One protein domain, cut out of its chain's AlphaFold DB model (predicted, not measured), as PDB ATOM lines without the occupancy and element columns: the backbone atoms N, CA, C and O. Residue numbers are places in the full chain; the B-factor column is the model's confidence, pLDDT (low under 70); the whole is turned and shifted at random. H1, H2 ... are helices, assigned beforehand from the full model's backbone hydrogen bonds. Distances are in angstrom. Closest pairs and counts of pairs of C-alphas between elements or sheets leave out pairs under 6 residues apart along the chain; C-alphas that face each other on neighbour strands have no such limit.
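What this domain is: This is residues 4 to 134 of the 272 residues of an uncharacterized protein of Zymoseptoria tritici ST99CH_1E4 (UniProt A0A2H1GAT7). One long helix, H6, makes the long axis of this elongated bundle; H1 and H2 pack on it, and H5 packs between H1 and H3, with H3 on the side of H5 away from H6. The five helices H1, H2, H3, H5 and H6 run up and down, each against the one before it in the chain, and tiny H4 sits at the turn from H3 to H5. The printed part has 131 residues with six named helices, H1 to H6 in order, and no named strand; its class is all helix. It is compact, with a radius of gyration of the C-alphas of 15.8 A, and spans 60 by 31 by 23 A.

Where its parts are: Find C-alpha 4 at (-40.240, 31.320, 30.657), where H1, residues 4 to 17, begins. Next come H2, residues 24 to 46 and 33.5 A long, H3, residues 52 to 63, H4, residues 66 to 69, and H5, residues 71 to 86 and 21.9 A long. H6, residues 95 to 134, runs 59.2 A to C-alpha 134 at (-42.461, 67.798, 16.861).

How they stand to each other: Look first at the hub, H5: it touches H3 at a shallow tilt of 8 degrees, opposite ways, closest at the C-alphas of Val 56 and Ala 81, 4.9 A. With residues 72 to 77 alone H5 touches H2, closest at C-alphas 33 and 73, 5.6 A. H6 touches H1 with residues 105 to 116 alone, closest at C-alphas 7 and 112, 4.3 A. H3 and H6 are apart. Every O i to N i+4 pair is within hydrogen-bond range in H1, H2, H3 and H5, against 34 of 36 in H6; H4 is too short for one.

The domain as a whole: The C-alphas of Thr 94 and Lys 134, the two farthest apart, are 60.1 A apart. The printed part has no cut and no long link. Look for pLDDT under 70 at residues 4, 19 to 21, 67 to 69, 90 to 99 and 133 to 134.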
ATOM      1  N   THR A   4     -40.068  30.492  31.868       69.00
ATOM      2  CA  THR A   4     -40.240  31.320  30.657       69.00
ATOM      3  C   THR A   4     -41.693  31.771  30.441       69.00
ATOM      4  O   THR A   4     -41.911  32.799  29.801       69.00
ATOM      5  N   PHE A   5     -42.686  31.064  30.990       78.75
ATOM      6  CA  PHE A   5     -44.081  31.516  30.987       78.75
ATOM      7  C   PHE A   5     -44.288  32.667  31.980       78.75
ATOM      8  O   PHE A   5     -44.812  33.703  31.582       78.75
ATOM      9  N   ILE A   6     -43.802  32.534  33.222       78.62
ATOM     10  CA  ILE A   6     -43.926  33.567  34.271       78.62
ATOM     11  C   ILE A   6     -43.307  34.892  33.796       78.62
ATOM     12  O   ILE A   6     -43.985  35.919  33.755       78.62
ATOM     13  N   ARG A   7     -42.066  34.856  33.289       78.75
ATOM     14  CA  ARG A   7     -41.383  36.029  32.711       78.75
ATOM     15  C   ARG A   7     -42.188  36.712  31.592       78.75
ATOM     16  O   ARG A   7     -42.262  37.940  31.544       78.75
ATOM     17  N   LYS A   8     -42.806  35.930  30.697       79.19
ATOM     18  CA  LYS A   8     -43.673  36.453  29.623       79.19
ATOM     19  C   LYS A   8     -44.986  37.024  30.164       79.19
ATOM     20  O   LYS A   8     -45.465  38.019  29.629       79.19
ATOM     21  N   GLN A   9     -45.554  36.435  31.216       83.31
ATOM     22  CA  GLN A   9     -46.780  36.911  31.860       83.31
ATOM     23  C   GLN A   9     -46.570  38.283  32.522       83.31
ATOM     24  O   GLN A   9     -47.409  39.166  32.340       83.31
ATOM     25  N   VAL A  10     -45.430  38.492  33.199       84.38
ATOM     26  CA  VAL A  10     -45.001  39.803  33.729       84.38
ATOM     27  C   VAL A  10     -44.982  40.851  32.620       84.38
ATOM     28  O   VAL A  10     -45.669  41.866  32.710       84.38
ATOM     29  N   GLN A  11     -44.267  40.569  31.530       84.00
ATOM     30  CA  GLN A  11     -44.143  41.485  30.391       84.00
ATOM     31  C   GLN A  11     -45.496  41.762  29.718       84.00
ATOM     32  O   GLN A  11     -45.789  42.904  29.381       84.00
ATOM     33  N   ALA A  12     -46.353  40.749  29.558       84.56
ATOM     34  CA  ALA A  12     -47.671  40.906  28.947       84.56
ATOM     35  C   ALA A  12     -48.637  41.731  29.817       84.56
ATOM     36  O   ALA A  12     -49.306  42.624  29.291       84.56
ATOM     37  N   LYS A  13     -48.700  41.481  31.135       87.00
ATOM     38  CA  LYS A  13     -49.536  42.274  32.052       87.00
ATOM     39  C   LYS A  13     -49.037  43.722  32.150       87.00
ATOM     40  O   LYS A  13     -49.848  44.632  32.012       87.00
ATOM     41  N   LEU A  14     -47.728  43.944  32.313       87.25
ATOM     42  CA  LEU A  14     -47.150  45.294  32.415       87.25
ATOM     43  C   LEU A  14     -47.220  46.082  31.095       87.25
ATOM     44  O   LEU A  14     -47.452  47.288  31.106       87.25
ATOM     45  N   LYS A  15     -47.122  45.414  29.937       85.56
ATOM     46  CA  LYS A  15     -47.425  46.044  28.642       85.56
ATOM     47  C   LYS A  15     -48.897  46.453  28.540       85.56
ATOM     48  O   LYS A  15     -49.196  47.501  27.976       85.56
ATOM     49  N   LYS A  16     -49.818  45.656  29.098       84.12
ATOM     50  CA  LYS A  16     -51.256  45.968  29.103       84.12
ATOM     51  C   LYS A  16     -51.623  47.137  30.035       84.12
ATOM     52  O   LYS A  16     -52.645  47.771  29.792       84.12
ATOM     53  N   SER A  17     -50.817  47.485  31.042       79.75
ATOM     54  CA  SER A  17     -51.075  48.679  31.865       79.75
ATOM     55  C   SER A  17     -50.662  50.012  31.221       79.75
ATOM     56  O   SER A  17     -51.188  51.032  31.662       79.75
ATOM     57  N   LEU A  18     -49.831  50.018  30.164       75.50
ATOM     58  CA  LEU A  18     -49.485  51.207  29.350       75.50
ATOM     59  C   LEU A  18     -50.313  51.314  28.046       75.50
ATOM     60  O   LEU A  18     -49.792  51.619  26.963       75.50
ATOM     61  N   TYR A  19     -51.612  51.010  28.124       61.03
ATOM     62  CA  TYR A  19     -52.509  51.080  26.964       61.03
ATOM     63  C   TYR A  19     -52.637  52.508  26.416       61.03
ATOM     64  O   TYR A  19     -52.576  53.485  27.153       61.03
ATOM     65  N   HIS A  20     -52.755  52.631  25.095       52.06
ATOM     66  CA  HIS A  20     -52.621  53.922  24.424       52.06
ATOM     67  C   HIS A  20     -53.912  54.762  24.418       52.06
ATOM     68  O   HIS A  20     -54.996  54.182  24.356       52.06
ATOM     69  N   PRO A  21     -53.801  56.110  24.421       56.97
ATOM     70  CA  PRO A  21     -52.562  56.899  24.360       56.97
ATOM     71  C   PRO A  21     -51.940  57.198  25.743       56.97
ATOM     72  O   PRO A  21     -52.358  58.121  26.432       56.97
ATOM     73  N   CYS A  22     -50.867  56.485  26.116       70.19
ATOM     74  CA  CYS A  22     -50.104  56.805  27.327       70.19
ATOM     75  C   CYS A  22     -49.207  58.036  27.133       70.19
ATOM     76  O   CYS A  22     -48.490  58.158  26.125       70.19
ATOM     77  N   GLN A  23     -49.208  58.913  28.131       80.75
ATOM     78  CA  GLN A  23     -48.381  60.114  28.215       80.75
ATOM     79  C   GLN A  23     -46.943  59.768  28.626       80.75
ATOM     80  O   GLN A  23     -46.674  58.696  29.159       80.75
ATOM     81  N   ILE A  24     -45.996  60.692  28.423       82.81
ATOM     82  CA  ILE A  24     -44.603  60.518  28.891       82.81
ATOM     83  C   ILE A  24     -44.552  60.337  30.422       82.81
ATOM     84  O   ILE A  24     -43.730  59.566  30.916       82.81
ATOM     85  N   ARG A  25     -45.475  60.972  31.160       83.69
ATOM     86  CA  ARG A  25     -45.632  60.808  32.614       83.69
ATOM     87  C   ARG A  25     -45.866  59.346  33.011       83.69
ATOM     88  O   ARG A  25     -45.147  58.849  33.868       83.69
ATOM     89  N   ASP A  26     -46.767  58.637  32.335       85.50
ATOM     90  CA  ASP A  26     -47.095  57.233  32.632       85.50
ATOM     91  C   ASP A  26     -45.868  56.312  32.487       85.50
ATOM     92  O   ASP A  26     -45.641  55.417  33.303       85.50
ATOM     93  N   PHE A  27     -45.037  56.557  31.466       85.88
ATOM     94  CA  PHE A  27     -43.782  55.827  31.266       85.88
ATOM     95  C   PHE A  27     -42.756  56.146  32.365       85.88
ATOM     96  O   PHE A  27     -42.071  55.235  32.828       85.88
ATOM     97  N   MET A  28     -42.671  57.404  32.818       86.31
ATOM     98  CA  MET A  28     -41.815  57.801  33.944       86.31
ATOM     99  C   MET A  28     -42.286  57.195  35.277       86.31
ATOM    100  O   MET A  28     -41.466  56.665  36.023       86.31
ATOM    101  N   GLU A  29     -43.591  57.216  35.564       88.25
ATOM    102  CA  GLU A  29     -44.179  56.612  36.768       88.25
ATOM    103  C   GLU A  29     -43.969  55.095  36.798       88.25
ATOM    104  O   GLU A  29     -43.491  54.563  37.802       88.25
ATOM    105  N   MET A  30     -44.236  54.396  35.688       89.94
ATOM    106  CA  MET A  30     -43.964  52.961  35.605       89.94
ATOM    107  C   MET A  30     -42.465  52.664  35.745       89.94
ATOM    108  O   MET A  30     -42.098  51.781  36.517       89.94
ATOM    109  N   ARG A  31     -41.583  53.405  35.054       90.19
ATOM    110  CA  ARG A  31     -40.120  53.265  35.194       90.19
ATOM    111  C   ARG A  31     -39.685  53.406  36.653       90.19
ATOM    112  O   ARG A  31     -38.893  52.593  37.122       90.19
ATOM    113  N   TRP A  32     -40.204  54.411  37.359       89.88
ATOM    114  CA  TRP A  32     -39.893  54.669  38.765       89.88
ATOM    115  C   TRP A  32     -40.265  53.479  39.657       89.88
ATOM    116  O   TRP A  32     -39.396  52.929  40.334       89.88
ATOM    117  N   THR A  33     -41.514  53.007  39.600       92.56
ATOM    118  CA  THR A  33     -41.947  51.851  40.404       92.56
ATOM    119  C   THR A  33     -41.189  50.576  40.040       92.56
ATOM    120  O   THR A  33     -40.799  49.835  40.937       92.56
ATOM    121  N   LEU A  34     -40.911  50.315  38.759       93.25
ATOM    122  CA  LEU A  34     -40.126  49.137  38.367       93.25
ATOM    123  C   LEU A  34     -38.694  49.175  38.930       93.25
ATOM    124  O   LEU A  34     -38.180  48.135  39.337       93.25
ATOM    125  N   LEU A  35     -38.063  50.353  39.007       92.00
ATOM    126  CA  LEU A  35     -36.742  50.516  39.626       92.00
ATOM    127  C   LEU A  35     -36.785  50.303  41.148       92.00
ATOM    128  O   LEU A  35     -35.922  49.600  41.675       92.00
ATOM    129  N   LEU A  36     -37.805  50.823  41.842       93.12
ATOM    130  CA  LEU A  36     -38.016  50.540  43.270       93.12
ATOM    131  C   LEU A  36     -38.208  49.038  43.525       93.12
ATOM    132  O   LEU A  36     -37.582  48.480  44.425       93.12
ATOM    133  N   LEU A  37     -39.000  48.359  42.690       93.81
ATOM    134  CA  LEU A  37     -39.202  46.912  42.785       93.81
ATOM    135  C   LEU A  37     -37.920  46.120  42.481       93.81
ATOM    136  O   LEU A  37     -37.660  45.128  43.152       93.81
ATOM    137  N   ILE A  38     -37.070  46.556  41.545       92.56
ATOM    138  CA  ILE A  38     -35.753  45.929  41.309       92.56
ATOM    139  C   ILE A  38     -34.862  46.007  42.556       92.56
ATOM    140  O   ILE A  38     -34.167  45.038  42.866       92.56
ATOM    141  N   THR A  39     -34.888  47.128  43.281       92.69
ATOM    142  CA  THR A  39     -34.182  47.265  44.563       92.69
ATOM    143  C   THR A  39     -34.797  46.354  45.624       92.69
ATOM    144  O   THR A  39     -34.071  45.570  46.228       92.69
ATOM    145  N   LEU A  40     -36.125  46.368  45.789       93.06
ATOM    146  CA  LEU A  40     -36.834  45.513  46.746       93.06
ATOM    147  C   LEU A  40     -36.522  44.021  46.543       93.06
ATOM    148  O   LEU A  40     -36.202  43.327  47.505       93.06
ATOM    149  N   PHE A  41     -36.581  43.530  45.301       90.88
ATOM    150  CA  PHE A  41     -36.293  42.129  44.976       90.88
ATOM    151  C   PHE A  41     -34.870  41.725  45.396       90.88
ATOM    152  O   PHE A  41     -34.684  40.645  45.948       90.88
ATOM    153  N   ARG A  42     -33.876  42.602  45.196       89.81
ATOM    154  CA  ARG A  42     -32.491  42.368  45.642       89.81
ATOM    155  C   ARG A  42     -32.382  42.329  47.165       89.81
ATOM    156  O   ARG A  42     -31.743  41.426  47.696       89.81
ATOM    157  N   THR A  43     -33.019  43.272  47.855       92.25
ATOM    158  CA  THR A  43     -33.027  43.332  49.324       92.25
ATOM    159  C   THR A  43     -33.663  42.077  49.924       92.25
ATOM    160  O   THR A  43     -33.069  41.447  50.791       92.25
ATOM    161  N   MET A  44     -34.816  41.641  49.411       90.38
ATOM    162  CA  MET A  44     -35.523  40.470  49.946       90.38
ATOM    163  C   MET A  44     -34.864  39.133  49.577       90.38
ATOM    164  O   MET A  44     -34.947  38.186  50.356       90.38
ATOM    165  N   ALA A  45     -34.149  39.060  48.449       85.06
ATOM    166  CA  ALA A  45     -33.272  37.929  48.144       85.06
ATOM    167  C   ALA A  45     -32.058  37.870  49.096       85.06
ATOM    168  O   ALA A  45     -31.699  36.792  49.567       85.06
ATOM    169  N   ALA A  46     -31.462  39.017  49.447       85.81
ATOM    170  CA  ALA A  46     -30.375  39.089  50.429       85.81
ATOM    171  C   ALA A  46     -30.844  38.737  51.857       85.81
ATOM    172  O   ALA A  46     -30.147  38.017  52.569       85.81
ATOM    173  N   GLU A  47     -32.050  39.165  52.245       88.00
ATOM    174  CA  GLU A  47     -32.743  38.738  53.474       88.00
ATOM    175  C   GLU A  47     -33.186  37.257  53.451       88.00
ATOM    176  O   GLU A  47     -33.601  36.735  54.483       88.00
ATOM    177  N   ARG A  48     -33.110  36.572  52.296       83.19
ATOM    178  CA  ARG A  48     -33.632  35.210  52.061       83.19
ATOM    179  C   ARG A  48     -35.109  35.049  52.449       83.19
ATOM    180  O   ARG A  48     -35.498  34.052  53.057       83.19
ATOM    181  N   VAL A  49     -35.945  36.025  52.092       84.31
ATOM    182  CA  VAL A  49     -37.392  35.967  52.347       84.31
ATOM    183  C   VAL A  49     -38.014  34.838  51.523       84.31
ATOM    184  O   VAL A  49     -38.104  34.933  50.302       84.31
ATOM    185  N   THR A  50     -38.499  33.794  52.191       82.62
ATOM    186  CA  THR A  50     -39.233  32.673  51.573       82.62
ATOM    187  C   THR A  50     -40.751  32.777  51.740       82.62
ATOM    188  O   THR A  50     -41.490  32.029  51.104       82.62
ATOM    189  N   ASP A  51     -41.234  33.705  52.575       85.81
ATOM    190  CA  ASP A  51     -42.659  33.901  52.845       85.81
ATOM    191  C   ASP A  51     -43.364  34.705  51.742       85.81
ATOM    192  O   ASP A  51     -43.037  35.863  51.465       85.81
ATOM    193  N   LYS A  52     -44.388  34.092  51.150       87.50
ATOM    194  CA  LYS A  52     -45.137  34.629  50.015       87.50
ATOM    195  C   LYS A  52     -45.907  35.899  50.351       87.50
ATOM    196  O   LYS A  52     -45.924  36.827  49.539       87.50
ATOM    197  N   ASP A  53     -46.497  35.967  51.538       89.94
ATOM    198  CA  ASP A  53     -47.349  37.094  51.911       89.94
ATOM    199  C   ASP A  53     -46.499  38.323  52.264       89.94
ATOM    200  O   ASP A  53     -46.865  39.444  51.911       89.94
ATOM    201  N   THR A  54     -45.294  38.133  52.811       92.12
ATOM    202  CA  THR A  54     -44.274  39.188  52.925       92.12
ATOM    203  C   THR A  54     -43.817  39.713  51.565       92.12
ATOM    204  O   THR A  54     -43.705  40.934  51.419       92.12
ATOM    205  N   TRP A  55     -43.611  38.854  50.556       91.69
ATOM    206  CA  TRP A  55     -43.318  39.313  49.188       91.69
ATOM    207  C   TRP A  55     -44.467  40.164  48.624       91.69
ATOM    208  O   TRP A  55     -44.226  41.286  48.179       91.69
ATOM    209  N   VAL A  56     -45.712  39.674  48.676       93.44
ATOM    210  CA  VAL A  56     -46.904  40.410  48.200       93.44
ATOM    211  C   VAL A  56     -47.044  41.753  48.921       93.44
ATOM    212  O   VAL A  56     -47.153  42.795  48.272       93.44
ATOM    213  N   ARG A  57     -46.993  41.743  50.257       95.38
ATOM    214  CA  ARG A  57     -47.162  42.927  51.104       95.38
ATOM    215  C   ARG A  57     -46.093  43.982  50.828       95.38
ATOM    216  O   ARG A  57     -46.448  45.115  50.514       95.38
ATOM    217  N   ARG A  58     -44.803  43.624  50.872       95.00
ATOM    218  CA  ARG A  58     -43.713  44.591  50.651       95.00
ATOM    219  C   ARG A  58     -43.699  45.148  49.219       95.00
ATOM    220  O   ARG A  58     -43.316  46.302  49.031       95.00
ATOM    221  N   ILE A  59     -44.148  44.386  48.212       93.81
ATOM    222  CA  ILE A  59     -44.334  44.893  46.836       93.81
ATOM    223  C   ILE A  59     -45.431  45.964  46.784       93.81
ATOM    224  O   ILE A  59     -45.249  46.981  46.114       93.81
ATOM    225  N   LEU A  60     -46.551  45.755  47.483       93.06
ATOM    226  CA  LEU A  60     -47.643  46.730  47.553       93.06
ATOM    227  C   LEU A  60     -47.234  47.983  48.344       93.06
ATOM    228  O   LEU A  60     -47.459  49.088  47.862       93.06
ATOM    229  N   GLU A  61     -46.559  47.822  49.485       92.69
ATOM    230  CA  GLU A  61     -45.983  48.928  50.273       92.69
ATOM    231  C   GLU A  61     -45.010  49.774  49.430       92.69
ATOM    232  O   GLU A  61     -45.118  50.996  49.390       92.69
ATOM    233  N   THR A  62     -44.114  49.125  48.677       91.88
ATOM    234  CA  THR A  62     -43.125  49.784  47.796       91.88
ATOM    235  C   THR A  62     -43.761  50.500  46.594       91.88
ATOM    236  O   THR A  62     -43.134  51.364  45.981       91.88
ATOM    237  N   ALA A  63     -44.996  50.150  46.231       86.56
ATOM    238  CA  ALA A  63     -45.727  50.772  45.130       86.56
ATOM    239  C   ALA A  63     -46.599  51.968  45.552       86.56
ATOM    240  O   ALA A  63     -47.111  52.662  44.669       86.56
ATOM    241  N   GLY A  64     -46.754  52.201  46.860       85.44
ATOM    242  CA  GLY A  64     -47.502  53.327  47.414       85.44
ATOM    243  C   GLY A  64     -49.025  53.189  47.335       85.44
ATOM    244  O   GLY A  64     -49.572  52.111  47.081       85.44
ATOM    245  N   THR A  65     -49.738  54.299  47.555       79.19
ATOM    246  CA  THR A  65     -51.213  54.348  47.481       79.19
ATOM    247  C   THR A  65     -51.685  55.308  46.392       79.19
ATOM    248  O   THR A  65     -50.994  56.259  46.048       79.19
ATOM    249  N   GLU A  66     -52.879  55.101  45.824       73.75
ATOM    250  CA  GLU A  66     -53.323  55.908  44.670       73.75
ATOM    251  C   GLU A  66     -53.523  57.391  45.027       73.75
ATOM    252  O   GLU A  66     -53.395  58.248  44.159       73.75
ATOM    253  N   ALA A  67     -53.746  57.689  46.312       64.12
ATOM    254  CA  ALA A  67     -53.835  59.042  46.858       64.12
ATOM    255  C   ALA A  67     -52.473  59.751  47.028       64.12
ATOM    256  O   ALA A  67     -52.451  60.959  47.239       64.12
ATOM    257  N   THR A  68     -51.353  59.021  46.968       67.44
ATOM    258  CA  THR A  68     -49.995  59.543  47.239       67.44
ATOM    259  C   THR A  68     -49.038  59.388  46.055       67.44
ATOM    260  O   THR A  68     -48.239  60.282  45.791       67.44
ATOM    261  N   ASP A  69     -49.155  58.291  45.307       64.88
ATOM    262  CA  ASP A  69     -48.160  57.840  44.328       64.88
ATOM    263  C   ASP A  69     -48.655  57.805  42.876       64.88
ATOM    264  O   ASP A  69     -47.861  57.609  41.955       64.88
ATOM    265  N   GLY A  70     -49.950  58.022  42.646       72.75
ATOM    266  CA  GLY A  70     -50.543  58.017  41.310       72.75
ATOM    267  C   GLY A  70     -50.912  56.621  40.794       72.75
ATOM    268  O   GLY A  70     -50.331  55.588  41.141       72.75
ATOM    269  N   ALA A  71     -51.933  56.581  39.937       82.94
ATOM    270  CA  ALA A  71     -52.583  55.337  39.528       82.94
ATOM    271  C   ALA A  71     -51.674  54.391  38.719       82.94
ATOM    272  O   ALA A  71     -51.888  53.177  38.748       82.94
ATOM    273  N   VAL A  72     -50.660  54.899  38.002       86.19
ATOM    274  CA  VAL A  72     -49.752  54.047  37.210       86.19
ATOM    275  C   VAL A  72     -48.749  53.327  38.110       86.19
ATOM    276  O   VAL A  72     -48.510  52.132  37.900       86.19
ATOM    277  N   ARG A  73     -48.223  53.990  39.152       85.62
ATOM    278  CA  ARG A  73     -47.326  53.370  40.143       85.62
ATOM    279  C   ARG A  73     -48.002  52.201  40.855       85.62
ATOM    280  O   ARG A  73     -47.542  51.061  40.752       85.62
ATOM    281  N   VAL A  74     -49.158  52.444  41.469       88.06
ATOM    282  CA  VAL A  74     -49.880  51.413  42.233       88.06
ATOM    283  C   VAL A  74     -50.345  50.267  41.334       88.06
ATOM    284  O   VAL A  74     -50.213  49.099  41.701       88.06
ATOM    285  N   ARG A  75     -50.819  50.556  40.113       89.88
ATOM    286  CA  ARG A  75     -51.178  49.523  39.123       89.88
ATOM    287  C   ARG A  75     -49.972  48.670  38.717       89.88
ATOM    288  O   ARG A  75     -50.121  47.462  38.549       89.88
ATOM    289  N   THR A  76     -48.789  49.271  38.589       91.12
ATOM    290  CA  THR A  76     -47.528  48.558  38.311       91.12
ATOM    291  C   THR A  76     -47.177  47.611  39.459       91.12
ATOM    292  O   THR A  76     -46.923  46.431  39.212       91.12
ATOM    293  N   GLY A  77     -47.250  48.087  40.706       91.75
ATOM    294  CA  GLY A  77     -47.044  47.270  41.906       91.75
ATOM    295  C   GLY A  77     -48.026  46.110  42.028       91.75
ATOM    296  O   GLY A  77     -47.599  44.958  42.110       91.75
ATOM    297  N   ARG A  78     -49.334  46.393  41.950       92.69
ATOM    298  CA  ARG A  78     -50.396  45.372  41.988       92.69
ATOM    299  C   ARG A  78     -50.192  44.291  40.927       92.69
ATOM    300  O   ARG A  78     -50.318  43.121  41.246       92.69
ATOM    301  N   ILE A  79     -49.795  44.640  39.700       93.44
ATOM    302  CA  ILE A  79     -49.529  43.637  38.654       93.44
ATOM    303  C   ILE A  79     -48.395  42.676  39.038       93.44
ATOM    304  O   ILE A  79     -48.496  41.484  38.741       93.44
ATOM    305  N   VAL A  80     -47.327  43.154  39.683       92.88
ATOM    306  CA  VAL A  80     -46.225  42.286  40.135       92.88
ATOM    307  C   VAL A  80     -46.649  41.474  41.367       92.88
ATOM    308  O   VAL A  80     -46.407  40.268  41.400       92.88
ATOM    309  N   ALA A  81     -47.361  42.088  42.317       93.81
ATOM    310  CA  ALA A  81     -47.927  41.420  43.491       93.81
ATOM    311  C   ALA A  81     -48.916  40.302  43.111       93.81
ATOM    312  O   ALA A  81     -48.803  39.192  43.621       93.81
ATOM    313  N   ASP A  82     -49.813  40.539  42.148       92.12
ATOM    314  CA  ASP A  82     -50.738  39.541  41.598       92.12
ATOM    315  C   ASP A  82     -49.994  38.330  41.022       92.12
ATOM    316  O   ASP A  82     -50.453  37.196  41.143       92.12
ATOM    317  N   ILE A  83     -48.873  38.556  40.327       90.31
ATOM    318  CA  ILE A  83     -48.088  37.473  39.716       90.31
ATOM    319  C   ILE A  83     -47.354  36.682  40.797       90.31
ATOM    320  O   ILE A  83     -47.340  35.456  40.722       90.31
ATOM    321  N   VAL A  84     -46.815  37.341  41.826       89.75
ATOM    322  CA  VAL A  84     -46.294  36.670  43.029       89.75
ATOM    323  C   VAL A  84     -47.395  35.817  43.667       89.75
ATOM    324  O   VAL A  84     -47.235  34.600  43.774       89.75
ATOM    325  N   ALA A  85     -48.546  36.413  43.991       89.81
ATOM    326  CA  ALA A  85     -49.686  35.755  44.630       89.81
ATOM    327  C   ALA A  85     -50.219  34.553  43.825       89.81
ATOM    328  O   ALA A  85     -50.481  33.493  44.395       89.81
ATOM    329  N   THR A  86     -50.316  34.667  42.496       87.12
ATOM    330  CA  THR A  86     -50.838  33.600  41.614       87.12
ATOM    331  C   THR A  86     -49.785  32.603  41.113       87.12
ATOM    332  O   THR A  86     -50.149  31.587  40.517       87.12
ATOM    333  N   SER A  87     -48.492  32.828  41.371       84.31
ATOM    334  CA  SER A  87     -47.441  31.864  41.020       84.31
ATOM    335  C   SER A  87     -47.470  30.630  41.926       84.31
ATOM    336  O   SER A  87     -47.737  30.713  43.128       84.31
ATOM    337  N   GLN A  88     -47.156  29.471  41.346       75.56
ATOM    338  CA  GLN A  88     -46.987  28.210  42.075       75.56
ATOM    339  C   GLN A  88     -45.631  28.213  42.787       75.56
ATOM    340  O   GLN A  88     -44.616  28.410  42.127       75.56
ATOM    341  N   TRP A  89     -45.627  28.031  44.107       73.00
ATOM    342  CA  TRP A  89     -44.437  28.006  44.969       73.00
ATOM    343  C   TRP A  89     -44.374  26.639  45.666       73.00
ATOM    344  O   TRP A  89     -45.435  26.101  45.983       73.00
ATOM    345  N   GLY A  90     -43.173  26.096  45.899       55.84
ATOM    346  CA  GLY A  90     -42.949  24.882  46.704       55.84
ATOM    347  C   GLY A  90     -43.848  23.693  46.343       55.84
ATOM    348  O   GLY A  90     -44.534  23.152  47.211       55.84
ATOM    349  N   LEU A  91     -43.906  23.298  45.064       50.94
ATOM    350  CA  LEU A  91     -44.849  22.257  44.625       50.94
ATOM    351  C   LEU A  91     -44.363  20.831  44.924       50.94
ATOM    352  O   LEU A  91     -45.165  19.894  44.894       50.94
ATOM    353  N   GLN A  92     -43.073  20.652  45.217       50.25
ATOM    354  CA  GLN A  92     -42.499  19.371  45.625       50.25
ATOM    355  C   GLN A  92     -42.206  19.370  47.127       50.25
ATOM    356  O   GLN A  92     -41.240  19.990  47.558       50.25
ATOM    357  N   ARG A  93     -43.002  18.617  47.905       45.31
ATOM    358  CA  ARG A  93     -42.889  18.469  49.374       45.31
ATOM    359  C   ARG A  93     -41.632  17.711  49.829       45.31
ATOM    360  O   ARG A  93     -41.714  16.625  50.397       45.31
ATOM    361  N   THR A  94     -40.465  18.279  49.558       51.38
ATOM    362  CA  THR A  94     -39.153  17.857  50.066       51.38
ATOM    363  C   THR A  94     -38.357  19.124  50.360       51.38
ATOM    364  O   THR A  94     -38.164  19.954  49.476       51.38
ATOM    365  N   THR A  95     -37.903  19.293  51.602       55.16
ATOM    366  CA  THR A  95     -37.459  20.592  52.152       55.16
ATOM    367  C   THR A  95     -36.272  21.237  51.428       55.16
ATOM    368  O   THR A  95     -36.133  22.455  51.444       55.16
ATOM    369  N   SER A  96     -35.433  20.449  50.746       55.91
ATOM    370  CA  SER A  96     -34.351  20.976  49.900       55.91
ATOM    371  C   SER A  96     -34.839  21.541  48.556       55.91
ATOM    372  O   SER A  96     -34.139  22.344  47.945       55.91
ATOM    373  N   THR A  97     -36.006  21.105  48.080       59.16
ATOM    374  CA  THR A  97     -36.568  21.444  46.761       59.16
ATOM    375  C   THR A  97     -37.516  22.639  46.848       59.16
ATOM    376  O   THR A  97     -37.555  23.454  45.933       59.16
ATOM    377  N   GLU A  98     -38.232  22.791  47.967       59.81
ATOM    378  CA  GLU A  98     -39.171  23.898  48.203       59.81
ATOM    379  C   GLU A  98     -38.489  25.273  48.116       59.81
ATOM    380  O   GLU A  98     -39.019  26.178  47.473       59.81
ATOM    381  N   LEU A  99     -37.284  25.409  48.687       64.56
ATOM    382  CA  LEU A  99     -36.466  26.625  48.587       64.56
ATOM    383  C   LEU A  99     -36.076  26.932  47.133       64.56
ATOM    384  O   LEU A  99     -36.251  28.053  46.665       64.56
ATOM    385  N   HIS A 100     -35.623  25.916  46.394       70.00
ATOM    386  CA  HIS A 100     -35.199  26.064  45.001       70.00
ATOM    387  C   HIS A 100     -36.369  26.447  44.072       70.00
ATOM    388  O   HIS A 100     -36.211  27.301  43.199       70.00
ATOM    389  N   ASP A 101     -37.560  25.878  44.294       70.06
ATOM    390  CA  ASP A 101     -38.800  26.249  43.594       70.06
ATOM    391  C   ASP A 101     -39.192  27.722  43.847       70.06
ATOM    392  O   ASP A 101     -39.707  28.385  42.939       70.06
ATOM    393  N   VAL A 102     -38.964  28.243  45.062       75.19
ATOM    394  CA  VAL A 102     -39.211  29.656  45.410       75.19
ATOM    395  C   VAL A 102     -38.192  30.566  44.722       75.19
ATOM    396  O   VAL A 102     -38.611  31.469  43.994       75.19
ATOM    397  N   ASP A 103     -36.892  30.294  44.865       79.75
ATOM    398  CA  ASP A 103     -35.813  31.091  44.264       79.75
ATOM    399  C   ASP A 103     -36.002  31.236  42.744       79.75
ATOM    400  O   ASP A 103     -36.083  32.349  42.220       79.75
ATOM    401  N   LEU A 104     -36.194  30.119  42.031       82.31
ATOM    402  CA  LEU A 104     -36.409  30.112  40.577       82.31
ATOM    403  C   LEU A 104     -37.691  30.855  40.154       82.31
ATOM    404  O   LEU A 104     -37.764  31.410  39.052       82.31
ATOM    405  N   THR A 105     -38.716  30.869  41.010       84.06
ATOM    406  CA  THR A 105     -39.968  31.597  40.756       84.06
ATOM    407  C   THR A 105     -39.777  33.102  40.932       84.06
ATOM    408  O   THR A 105     -40.216  33.873  40.073       84.06
ATOM    409  N   ILE A 106     -39.078  33.526  41.988       87.38
ATOM    410  CA  ILE A 106     -38.705  34.928  42.216       87.38
ATOM    411  C   ILE A 106     -37.794  35.435  41.092       87.38
ATOM    412  O   ILE A 106     -38.093  36.481  40.509       87.38
ATOM    413  N   ASP A 107     -36.775  34.672  40.695       86.00
ATOM    414  CA  ASP A 107     -35.883  35.000  39.574       86.00
ATOM    415  C   ASP A 107     -36.639  35.154  38.246       86.00
ATOM    416  O   ASP A 107     -36.372  36.074  37.466       86.00
ATOM    417  N   ALA A 108     -37.630  34.298  37.978       84.94
ATOM    418  CA  ALA A 108     -38.453  34.400  36.774       84.94
ATOM    419  C   ALA A 108     -39.298  35.688  36.738       84.94
ATOM    420  O   ALA A 108     -39.480  36.280  35.665       84.94
ATOM    421  N   ILE A 109     -39.792  36.140  37.897       89.06
ATOM    422  CA  ILE A 109     -40.526  37.405  38.039       89.06
ATOM    423  C   ILE A 109     -39.557  38.590  37.922       89.06
ATOM    424  O   ILE A 109     -39.806  39.502  37.127       89.06
ATOM    425  N   PHE A 110     -38.421  38.543  38.622       91.31
ATOM    426  CA  PHE A 110     -37.360  39.552  38.588       91.31
ATOM    427  C   PHE A 110     -36.836  39.787  37.168       91.31
ATOM    428  O   PHE A 110     -36.814  40.921  36.688       91.31
ATOM    429  N   ALA A 111     -36.506  38.720  36.437       85.50
ATOM    430  CA  ALA A 111     -36.095  38.795  35.037       85.50
ATOM    431  C   ALA A 111     -37.199  39.374  34.131       85.50
ATOM    432  O   ALA A 111     -36.901  40.054  33.146       85.50
ATOM    433  N   GLY A 112     -38.475  39.146  34.466       81.88
ATOM    434  CA  GLY A 112     -39.624  39.804  33.838       81.88
ATOM    435  C   GLY A 112     -39.620  41.317  34.047       81.88
ATOM    436  O   GLY A 112     -39.678  42.061  33.066       81.88
ATOM    437  N   VAL A 113     -39.491  41.759  35.300       90.06
ATOM    438  CA  VAL A 113     -39.450  43.175  35.706       90.06
ATOM    439  C   VAL A 113     -38.234  43.889  35.104       90.06
ATOM    440  O   VAL A 113     -38.394  44.924  34.458       90.06
ATOM    441  N   VAL A 114     -37.030  43.320  35.214       87.56
ATOM    442  CA  VAL A 114     -35.789  43.889  34.650       87.56
ATOM    443  C   VAL A 114     -35.867  44.010  33.127       87.56
ATOM    444  O   VAL A 114     -35.519  45.056  32.574       87.56
ATOM    445  N   GLN A 115     -36.348  42.976  32.426       86.00
ATOM    446  CA  GLN A 115     -36.486  43.031  30.969       86.00
ATOM    447  C   GLN A 115     -37.556  44.052  30.541       86.00
ATOM    448  O   GLN A 115     -37.338  44.760  29.559       86.00
ATOM    449  N   TRP A 116     -38.666  44.179  31.276       90.75
ATOM    450  CA  TRP A 116     -39.680  45.195  30.981       90.75
ATOM    451  C   TRP A 116     -39.190  46.621  31.276       90.75
ATOM    452  O   TRP A 116     -39.424  47.515  30.473       90.75
ATOM    453  N   THR A 117     -38.416  46.835  32.344       91.31
ATOM    454  CA  THR A 117     -37.815  48.147  32.672       91.31
ATOM    455  C   THR A 117     -36.932  48.669  31.534       91.31
ATOM    456  O   THR A 117     -37.000  49.843  31.175       91.31
ATOM    457  N   ARG A 118     -36.139  47.785  30.909       84.50
ATOM    458  CA  ARG A 118     -35.315  48.124  29.734       84.50
ATOM    459  C   ARG A 118     -36.168  48.538  28.527       84.50
ATOM    460  O   ARG A 118     -35.805  49.476  27.826       84.50
ATOM    461  N   GLU A 119     -37.301  47.874  28.309       87.88
ATOM    462  CA  GLU A 119     -38.242  48.201  27.229       87.88
ATOM    463  C   GLU A 119     -39.012  49.506  27.502       87.88
ATOM    464  O   GLU A 119     -39.192  50.305  26.586       87.88
ATOM    465  N   VAL A 120     -39.394  49.779  28.756       86.81
ATOM    466  CA  VAL A 120     -39.998  51.060  29.168       86.81
ATOM    467  C   VAL A 120     -39.037  52.223  28.922       86.81
ATOM    468  O   VAL A 120     -39.464  53.224  28.353       86.81
ATOM    469  N   ASN A 121     -37.746  52.082  29.256       87.25
ATOM    470  CA  ASN A 121     -36.729  53.085  28.912       87.25
ATOM    471  C   ASN A 121     -36.652  53.293  27.389       87.25
ATOM    472  O   ASN A 121     -36.822  54.408  26.913       87.25
ATOM    473  N   ARG A 122     -36.518  52.210  26.611       86.94
ATOM    474  CA  ARG A 122     -36.430  52.271  25.141       86.94
ATOM    475  C   ARG A 122     -37.644  52.957  24.489       86.94
ATOM    476  O   ARG A 122     -37.499  53.653  23.486       86.94
ATOM    477  N   LEU A 123     -38.845  52.753  25.036       86.75
ATOM    478  CA  LEU A 123     -40.087  53.392  24.580       86.75
ATOM    479  C   LEU A 123     -40.205  54.857  25.035       86.75
ATOM    480  O   LEU A 123     -40.740  55.683  24.294       86.75
ATOM    481  N   LEU A 124     -39.697  55.182  26.226       85.62
ATOM    482  CA  LEU A 124     -39.593  56.546  26.741       85.62
ATOM    483  C   LEU A 124     -38.661  57.383  25.853       85.62
ATOM    484  O   LEU A 124     -39.073  58.446  25.393       85.62
ATOM    485  N   ASP A 125     -37.467  56.874  25.543       82.62
ATOM    486  CA  ASP A 125     -36.474  57.546  24.694       82.62
ATOM    487  C   ASP A 125     -37.046  57.837  23.292       82.62
ATOM    488  O   ASP A 125     -36.896  58.939  22.761       82.62
ATOM    489  N   GLN A 126     -37.795  56.885  22.718       83.75
ATOM    490  CA  GLN A 126     -38.525  57.093  21.462       83.75
ATOM    491  C   GLN A 126     -39.613  58.169  21.579       83.75
ATOM    492  O   GLN A 126     -39.732  59.007  20.685       83.75
ATOM    493  N   LYS A 127     -40.399  58.188  22.665       80.56
ATOM    494  CA  LYS A 127     -41.431  59.218  22.884       80.56
ATOM    495  C   LYS A 127     -40.840  60.613  23.099       80.56
ATOM    496  O   LYS A 127     -41.429  61.569  22.605       80.56
ATOM    497  N   VAL A 128     -39.697  60.732  23.777       79.69
ATOM    498  CA  VAL A 128     -38.973  62.005  23.927       79.69
ATOM    499  C   VAL A 128     -38.435  62.466  22.572       79.69
ATOM    500  O   VAL A 128     -38.755  63.572  22.151       79.69
ATOM    501  N   SER A 129     -37.752  61.594  21.820       77.50
ATOM    502  CA  SER A 129     -37.244  61.930  20.479       77.50
ATOM    503  C   SER A 129     -38.350  62.381  19.514       77.50
ATOM    504  O   SER A 129     -38.141  63.320  18.752       77.50
ATOM    505  N   LEU A 130     -39.527  61.743  19.550       77.81
ATOM    506  CA  LEU A 130     -40.691  62.143  18.746       77.81
ATOM    507  C   LEU A 130     -41.308  63.468  19.222       77.81
ATOM    508  O   LEU A 130     -41.786  64.249  18.402       77.81
ATOM    509  N   ALA A 131     -41.316  63.732  20.531       71.75
ATOM    510  CA  ALA A 131     -41.800  64.995  21.085       71.75
ATOM    511  C   ALA A 131     -40.863  66.166  20.752       71.75
ATOM    512  O   ALA A 131     -41.347  67.258  20.472       71.75
ATOM    513  N   ASP A 132     -39.548  65.940  20.735       71.69
ATOM    514  CA  ASP A 132     -38.567  66.954  20.346       71.69
ATOM    515  C   ASP A 132     -38.579  67.208  18.835       71.69
ATOM    516  O   ASP A 132     -38.615  68.366  18.427       71.69
ATOM    517  N   GLN A 133     -38.672  66.166  17.995       61.03
ATOM    518  CA  GLN A 133     -38.904  66.331  16.550       61.03
ATOM    519  C   GLN A 133     -40.130  67.212  16.274       61.03
ATOM    520  O   GLN A 133     -40.045  68.153  15.490       61.03
ATOM    521  N   LYS A 134     -41.242  66.982  16.985       65.69
ATOM    522  CA  LYS A 134     -42.461  67.798  16.861       65.69
ATOM    523  C   LYS A 134     -42.321  69.262  17.289       65.69
ATOM    524  O   LYS A 134     -43.201  70.032  16.933       65.69
TER     525      LYS A 134